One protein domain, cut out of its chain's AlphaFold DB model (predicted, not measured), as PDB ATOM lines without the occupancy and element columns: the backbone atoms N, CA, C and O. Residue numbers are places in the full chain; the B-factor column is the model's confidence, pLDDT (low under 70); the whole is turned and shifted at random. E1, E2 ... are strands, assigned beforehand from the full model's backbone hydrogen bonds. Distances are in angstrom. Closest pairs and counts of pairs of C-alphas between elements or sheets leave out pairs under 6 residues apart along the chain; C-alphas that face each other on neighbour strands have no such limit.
ATOM      1  N   VAL A 267      -5.250 -14.807  20.348       92.50
ATOM      2  CA  VAL A 267      -6.347 -13.946  19.886       92.50
ATOM      3  C   VAL A 267      -7.195 -14.637  18.816       92.50
ATOM      4  O   VAL A 267      -6.685 -15.424  18.011       92.50
ATOM      5  N   ALA A 268      -8.495 -14.332  18.798       92.69
ATOM      6  CA  ALA A 268      -9.421 -14.926  17.843       92.69
ATOM      7  C   ALA A 268      -9.023 -14.625  16.392       92.69
ATOM      8  O   ALA A 268      -8.643 -13.510  16.031       92.69
ATOM      9  N   ASN A 269      -9.164 -15.634  15.541       92.81
ATOM     10  CA  ASN A 269      -8.969 -15.568  14.111       92.81
ATOM     11  C   ASN A 269     -10.295 -15.871  13.401       92.81
ATOM     12  O   ASN A 269     -10.834 -16.977  13.472       92.81
ATOM     13  N   GLY A 270     -10.813 -14.878  12.676       89.69
ATOM     14  CA  GLY A 270     -12.110 -14.978  12.011       89.69
ATOM     15  C   GLY A 270     -12.191 -16.077  10.946       89.69
ATOM     16  O   GLY A 270     -13.258 -16.656  10.788       89.69
ATOM     17  N   THR A 271     -11.094 -16.411  10.251       92.56
ATOM     18  CA  THR A 271     -11.109 -17.460   9.209       92.56
ATOM     19  C   THR A 271     -11.050 -18.872   9.782       92.56
ATOM     20  O   THR A 271     -11.366 -19.826   9.075       92.56
ATOM     21  N   ARG A 272     -10.656 -19.013  11.052       94.12
ATOM     22  CA  ARG A 272     -10.645 -20.287  11.791       94.12
ATOM     23  C   ARG A 272     -11.857 -20.450  12.707       94.12
ATOM     24  O   ARG A 272     -12.140 -21.547  13.175       94.12
ATOM     25  N   SER A 273     -12.573 -19.362  12.972       93.94
ATOM     26  CA  SER A 273     -13.798 -19.357  13.769       93.94
ATOM     27  C   SER A 273     -14.981 -19.887  12.956       93.94
ATOM     28  O   SER A 273     -15.037 -19.718  11.738       93.94
ATOM     29  N   THR A 274     -15.955 -20.501  13.621       93.12
ATOM     30  CA  THR A 274     -17.126 -21.096  12.957       93.12
ATOM     31  C   THR A 274     -18.418 -20.481  13.465       93.12
ATOM     32  O   THR A 274     -18.590 -20.326  14.671       93.12
ATOM     33  N   ALA A 275     -19.352 -20.186  12.562       92.62
ATOM     34  CA  ALA A 275     -20.724 -19.845  12.918       92.62
ATOM     35  C   ALA A 275     -21.629 -21.068  12.704       92.62
ATOM     36  O   ALA A 275     -21.537 -21.726  11.668       92.62
ATOM     37  N   ALA A 276     -22.502 -21.372  13.662       92.12
ATOM     38  CA  ALA A 276     -23.423 -22.502  13.591       92.12
ATOM     39  C   ALA A 276     -24.792 -22.144  14.178       92.12
ATOM     40  O   ALA A 276     -24.905 -21.319  15.079       92.12
ATOM     41  N   GLY A 277     -25.850 -22.776  13.678       92.00
ATOM     42  CA  GLY A 277     -27.214 -22.574  14.167       92.00
ATOM     43  C   GLY A 277     -28.218 -22.377  13.042       92.00
ATOM     44  O   GLY A 277     -27.877 -21.964  11.934       92.00
ATOM     45  N   THR A 278     -29.480 -22.680  13.331       89.19
ATOM     46  CA  THR A 278     -30.568 -22.637  12.342       89.19
ATOM     47  C   THR A 278     -30.815 -21.233  11.801       89.19
ATOM     48  O   THR A 278     -31.175 -21.099  10.633       89.19
ATOM     49  N   GLY A 279     -30.533 -20.192  12.593       88.19
ATOM     50  CA  GLY A 279     -30.653 -18.798  12.172       88.19
ATOM     51  C   GLY A 279     -29.688 -18.367  11.065       88.19
ATOM     52  O   GLY A 279     -29.868 -17.282  10.522       88.19
ATOM     53  N   LEU A 280     -28.701 -19.198  10.697       87.62
ATOM     54  CA  LEU A 280     -27.873 -18.984   9.501       87.62
ATOM     55  C   LEU A 280     -28.552 -19.449   8.206       87.62
ATOM     56  O   LEU A 280     -28.165 -19.005   7.130       87.62
ATOM     57  N   ALA A 281     -29.528 -20.357   8.298       88.19
ATOM     58  CA  ALA A 281     -30.155 -20.993   7.140       88.19
ATOM     59  C   ALA A 281     -31.604 -20.540   6.924       88.19
ATOM     60  O   ALA A 281     -32.017 -20.323   5.787       88.19
ATOM     61  N   VAL A 282     -32.387 -20.411   8.000       83.44
ATOM     62  CA  VAL A 282     -33.815 -20.076   7.935       83.44
ATOM     63  C   VAL A 282     -34.161 -19.065   9.023       83.44
ATOM     64  O   VAL A 282     -33.777 -19.221  10.182       83.44
ATOM     65  N   ALA A 283     -34.934 -18.047   8.652       84.25
ATOM     66  CA  ALA A 283     -35.517 -17.081   9.571       84.25
ATOM     67  C   ALA A 283     -36.966 -16.778   9.164       84.25
ATOM     68  O   ALA A 283     -37.272 -16.663   7.977       84.25
ATOM     69  N   THR A 284     -37.850 -16.627  10.150       85.88
ATOM     70  CA  THR A 284     -39.244 -16.217   9.934       85.88
ATOM     71  C   THR A 284     -39.368 -14.722  10.194       85.88
ATOM     72  O   THR A 284     -38.945 -14.243  11.245       85.88
ATOM     73  N   ALA A 285     -39.964 -13.975   9.261       83.69
ATOM     74  CA  ALA A 285     -40.171 -12.537   9.421       83.69
ATOM     75  C   ALA A 285     -40.899 -12.220  10.742       83.69
ATOM     76  O   ALA A 285     -41.883 -12.868  11.097       83.69
ATOM     77  N   GLY A 286     -40.384 -11.239  11.487       83.62
ATOM     78  CA  GLY A 286     -40.910 -10.865  12.805       83.62
ATOM     79  C   GLY A 286     -40.571 -11.835  13.947       83.62
ATOM     80  O   GLY A 286     -40.937 -11.560  15.085       83.62
ATOM     81  N   THR A 287     -39.856 -12.935  13.683       87.56
ATOM     82  CA  THR A 287     -39.379 -13.883  14.704       87.56
ATOM     83  C   THR A 287     -37.857 -13.804  14.813       87.56
ATOM     84  O   THR A 287     -37.155 -13.811  13.804       87.56
ATOM     85  N   GLY A 288     -37.327 -13.741  16.037       83.38
ATOM     86  CA  GLY A 288     -35.881 -13.717  16.256       83.38
ATOM     87  C   GLY A 288     -35.210 -15.002  15.763       83.38
ATOM     88  O   GLY A 288     -35.560 -16.092  16.209       83.38
ATOM     89  N   ALA A 289     -34.229 -14.869  14.871       87.81
ATOM     90  CA  ALA A 289     -33.341 -15.955  14.470       87.81
ATOM     91  C   ALA A 289     -32.044 -15.901  15.288       87.81
ATOM     92  O   ALA A 289     -31.540 -14.816  15.584       87.81
ATOM     93  N   GLN A 290     -31.507 -17.063  15.661       89.25
ATOM     94  CA  GLN A 290     -30.298 -17.165  16.477       89.25
ATOM     95  C   GLN A 290     -29.280 -18.112  15.846       89.25
ATOM     96  O   GLN A 290     -29.625 -19.129  15.243       89.25
ATOM     97  N   PHE A 291     -28.012 -17.767  16.024       90.56
ATOM     98  CA  PHE A 291     -26.866 -18.608  15.727       90.56
ATOM     99  C   PHE A 291     -25.751 -18.280  16.724       90.56
ATOM    100  O   PHE A 291     -25.771 -17.229  17.365       90.56
ATOM    101  N   THR A 292     -24.794 -19.182  16.868       89.88
ATOM    102  CA  THR A 292     -23.616 -19.016  17.715       89.88
ATOM    103  C   THR A 292     -22.374 -18.864  16.850       89.88
ATOM    104  O   THR A 292     -22.307 -19.382  15.735       89.88
ATOM    105  N   ILE A 293     -21.383 -18.139  17.365       90.81
ATOM    106  CA  ILE A 293     -20.039 -18.092  16.791       90.81
ATOM    107  C   ILE A 293     -19.094 -18.704  17.818       90.81
ATOM    108  O   ILE A 293     -18.993 -18.204  18.935       90.81
ATOM    109  N   GLN A 294     -18.409 -19.771  17.425       92.31
ATOM    110  CA  GLN A 294     -17.292 -20.327  18.171       92.31
ATOM    111  C   GLN A 294     -16.015 -19.623  17.714       92.31
ATOM    112  O   GLN A 294     -15.573 -19.794  16.574       92.31
ATOM    113  N   ALA A 295     -15.454 -18.801  18.599       93.44
ATOM    114  CA  ALA A 295     -14.202 -18.102  18.354       93.44
ATOM    115  C   ALA A 295     -13.021 -19.067  18.516       93.44
ATOM    116  O   ALA A 295     -12.845 -19.667  19.580       93.44
ATOM    117  N   ASN A 296     -12.201 -19.174  17.472       93.75
ATOM    118  CA  ASN A 296     -10.976 -19.971  17.466       93.75
ATOM    119  C   ASN A 296      -9.777 -19.080  17.156       93.75
ATOM    120  O   ASN A 296      -9.915 -18.116  16.406       93.75
ATOM    121  N   ASP A 297      -8.604 -19.399  17.690       94.38
ATOM    122  CA  ASP A 297      -7.358 -18.746  17.291       94.38
ATOM    123  C   ASP A 297      -6.834 -19.255  15.929       94.38
ATOM    124  O   ASP A 297      -7.443 -20.096  15.266       94.38
ATOM    125  N   MET A 298      -5.686 -18.737  15.476       95.56
ATOM    126  CA  MET A 298      -5.092 -19.136  14.189       95.56
ATOM    127  C   MET A 298      -4.651 -20.616  14.112       95.56
ATOM    128  O   MET A 298      -4.351 -21.103  13.021       95.56
ATOM    129  N   TYR A 299      -4.622 -21.329  15.242       95.06
ATOM    130  CA  TYR A 299      -4.212 -22.728  15.384       95.06
ATOM    131  C   TYR A 299      -5.379 -23.659  15.757       95.06
ATOM    132  O   TYR A 299      -5.145 -24.778  16.218       95.06
ATOM    133  N   ASP A 300      -6.623 -23.220  15.546       94.38
ATOM    134  CA  ASP A 300      -7.845 -23.966  15.888       94.38
ATOM    135  C   ASP A 300      -7.954 -24.296  17.381       94.38
ATOM    136  O   ASP A 300      -8.434 -25.362  17.783       94.38
ATOM    137  N   ASN A 301      -7.461 -23.404  18.235       94.50
ATOM    138  CA  ASN A 301      -7.765 -23.464  19.653       94.50
ATOM    139  C   ASN A 301      -9.023 -22.658  19.934       94.50
ATOM    140  O   ASN A 301      -9.088 -21.474  19.597       94.50
ATOM    141  N   GLU A 302      -9.995 -23.285  20.586       93.50
ATOM    142  CA  GLU A 302     -11.157 -22.575  21.102       93.50
ATOM    143  C   GLU A 302     -10.700 -21.543  22.130       93.50
ATOM    144  O   GLU A 302      -9.925 -21.849  23.036       93.50
ATOM    145  N   ARG A 303     -11.191 -20.310  21.994       91.12
ATOM    146  CA  ARG A 303     -10.813 -19.210  22.889       91.12
ATOM    147  C   ARG A 303     -11.198 -19.489  24.339       91.12
ATOM    148  O   ARG A 303     -10.512 -19.013  25.235       91.12
ATOM    149  N   GLY A 304     -12.283 -20.235  24.567       80.81
ATOM    150  CA  GLY A 304     -12.782 -20.613  25.898       80.81
ATOM    151  C   GLY A 304     -13.289 -19.444  26.757       80.81
ATOM    152  O   GLY A 304     -14.063 -19.656  27.685       80.81
ATOM    153  N   GLU A 305     -12.911 -18.214  26.417       76.19
ATOM    154  CA  GLU A 305     -13.317 -16.967  27.046       76.19
ATOM    155  C   GLU A 305     -14.082 -16.094  26.040       76.19
ATOM    156  O   GLU A 305     -13.804 -16.089  24.839       76.19
ATOM    157  N   GLY A 306     -15.087 -15.364  26.528       70.81
ATOM    158  CA  GLY A 306     -15.837 -14.402  25.720       70.81
ATOM    159  C   GLY A 306     -15.100 -13.072  25.528       70.81
ATOM    160  O   GLY A 306     -14.016 -12.852  26.055       70.81
ATOM    161  N   GLY A 307     -15.733 -12.136  24.814       75.75
ATOM    162  CA  GLY A 307     -15.246 -10.754  24.674       75.75
ATOM    163  C   GLY A 307     -14.641 -10.415  23.311       75.75
ATOM    164  O   GLY A 307     -14.443  -9.236  23.017       75.75
ATOM    165  N   ASP A 308     -14.426 -11.412  22.450       85.50
ATOM    166  CA  ASP A 308     -14.063 -11.186  21.051       85.50
ATOM    167  C   ASP A 308     -15.223 -10.508  20.290       85.50
ATOM    168  O   ASP A 308     -16.400 -10.817  20.496       85.50
ATOM    169  N   VAL A 309     -14.905  -9.553  19.409       83.56
ATOM    170  CA  VAL A 309     -15.908  -8.763  18.678       83.56
ATOM    171  C   VAL A 309     -16.079  -9.299  17.262       83.56
ATOM    172  O   VAL A 309     -15.178  -9.186  16.434       83.56
ATOM    173  N   PHE A 310     -17.277  -9.796  16.956       84.12
ATOM    174  CA  PHE A 310     -17.680 -10.195  15.607       84.12
ATOM    175  C   PHE A 310     -18.641  -9.166  14.994       84.12
ATOM    176  O   PHE A 310     -19.518  -8.632  15.679       84.12
ATOM    177  N   SER A 311     -18.483  -8.885  13.695       83.88
ATOM    178  CA  SER A 311     -19.428  -8.078  12.912       83.88
ATOM    179  C   SER A 311     -20.302  -8.998  12.068       83.88
ATOM    180  O   SER A 311     -19.787  -9.831  11.326       83.88
ATOM    181  N   VAL A 312     -21.621  -8.843  12.181       82.81
ATOM    182  CA  VAL A 312     -22.607  -9.661  11.470       82.81
ATOM    183  C   VAL A 312     -23.425  -8.759  10.554       82.81
ATOM    184  O   VAL A 312     -23.973  -7.746  10.997       82.81
ATOM    185  N   ARG A 313     -23.527  -9.132   9.274       80.88
ATOM    186  CA  ARG A 313     -24.390  -8.480   8.278       80.88
ATOM    187  C   ARG A 313     -25.234  -9.528   7.558       80.88
ATOM    188  O   ARG A 313     -24.702 -10.542   7.118       80.88
ATOM    189  N   VAL A 314     -26.531  -9.260   7.430       75.44
ATOM    190  CA  VAL A 314     -27.508 -10.110   6.729       75.44
ATOM    191  C   VAL A 314     -27.946  -9.398   5.443       75.44
ATOM    192  O   VAL A 314     -28.154  -8.184   5.453       75.44
ATOM    193  N   TYR A 315     -28.065 -10.136   4.337       73.56
ATOM    194  CA  TYR A 315     -28.427  -9.635   3.000       73.56
ATOM    195  C   TYR A 315     -29.593 -10.461   2.423       73.56
ATOM    196  O   TYR A 315     -29.688 -11.636   2.787       73.56
ATOM    197  N   PRO A 316     -30.446  -9.934   1.508       64.00
ATOM    198  CA  PRO A 316     -30.393  -8.645   0.780       64.00
ATOM    199  C   PRO A 316     -31.000  -7.436   1.546       64.00
ATOM    200  O   PRO A 316     -31.616  -7.625   2.591       64.00
ATOM    201  N   PRO A 317     -30.775  -6.175   1.104       48.91
ATOM    202  CA  PRO A 317     -30.808  -4.998   1.974       48.91
ATOM    203  C   PRO A 317     -32.220  -4.565   2.391       48.91
ATOM    204  O   PRO A 317     -33.000  -4.043   1.600       48.91
ATOM    205  N   GLY A 318     -32.465  -4.698   3.691       49.34
ATOM    206  CA  GLY A 318     -33.499  -4.031   4.481       49.34
ATOM    207  C   GLY A 318     -32.982  -3.840   5.911       49.34
ATOM    208  O   GLY A 318     -33.532  -4.406   6.839       49.34
ATOM    209  N   SER A 319     -31.841  -3.141   6.024       48.94
ATOM    210  CA  SER A 319     -31.208  -2.534   7.215       48.94
ATOM    211  C   SER A 319     -31.285  -3.268   8.565       48.94
ATOM    212  O   SER A 319     -32.311  -3.181   9.219       48.94
ATOM    213  N   ILE A 320     -30.156  -3.812   9.045       52.97
ATOM    214  CA  ILE A 320     -29.634  -3.658  10.426       52.97
ATOM    215  C   ILE A 320     -28.140  -4.069  10.409       52.97
ATOM    216  O   ILE A 320     -27.795  -5.167   9.976       52.97
ATOM    217  N   GLU A 321     -27.240  -3.195  10.878       47.91
ATOM    218  CA  GLU A 321     -25.846  -3.544  11.213       47.91
ATOM    219  C   GLU A 321     -25.801  -3.861  12.719       47.91
ATOM    220  O   GLU A 321     -25.986  -2.963  13.540       47.91
ATOM    221  N   VAL A 322     -25.589  -5.125  13.112       53.69
ATOM    222  CA  VAL A 322     -25.472  -5.488  14.537       53.69
ATOM    223  C   VAL A 322     -24.018  -5.316  14.969       53.69
ATOM    224  O   VAL A 322     -23.142  -6.102  14.603       53.69
ATOM    225  N   ARG A 323     -23.740  -4.273  15.759       45.81
ATOM    226  CA  ARG A 323     -22.450  -4.088  16.437       45.81
ATOM    227  C   ARG A 323     -22.556  -4.633  17.862       45.81
ATOM    228  O   ARG A 323     -23.114  -3.952  18.714       45.81
ATOM    229  N   ARG A 324     -21.929  -5.795  18.102       44.09
ATOM    230  CA  ARG A 324     -21.669  -6.500  19.385       44.09
ATOM    231  C   ARG A 324     -22.583  -7.699  19.680       44.09
ATOM    232  O   ARG A 324     -23.783  -7.551  19.865       44.09
ATOM    233  N   MET A 325     -21.957  -8.865  19.848       50.78
ATOM    234  CA  MET A 325     -22.491 -10.015  20.588       50.78
ATOM    235  C   MET A 325     -21.455 -10.423  21.652       50.78
ATOM    236  O   MET A 325     -20.295 -10.607  21.284       50.78
TER     237      MET A 325
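What this domain is: This is residues 267 to 325 of the 335 residues of the protein "Hypothetical protein" of Hemiselmis andersenii (UniProt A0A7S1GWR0). With little regular structure, this is a loose pair of small hairpins, E1-E2 and E3-E4, standing apart, with long loops stretching the outline between Gly 286 and Tyr 299. The 59 printed residues include no named helix and four strands, E1 to E4, in two antiparallel two-stranded sheets. The class is all strand, though named elements hold 12 residues; the radius of gyration of the C-alphas is 13.0 A, the spans 37 by 20 by 18 A.

Where its parts are: Find C-alpha 274 at (-17.126, -21.096, 12.957), where E1, residues 274 to 276, begins. E2 is residues 292 to 294, E3 311 to 313; E4, 321 to 323, ends at (-22.450, -4.088, 16.437).

How they stand to each other: In hairpin E1-E2, at 154 degrees, look for N 276 and O 292, 2.9 A apart. Hairpin E3-E4, at 164 degrees, has no N and O within hydrogen-bond range; C-alphas 312 and 322 face each other at 5.9 A. E2 and E3 are apart.

The domain as a whole: C-alphas 286 and 299, the farthest apart, are 38.7 A apart. The printed part has no cut. Links E1-E2 and E2-E3 are long. Residues 316 to 325 have pLDDT under 70.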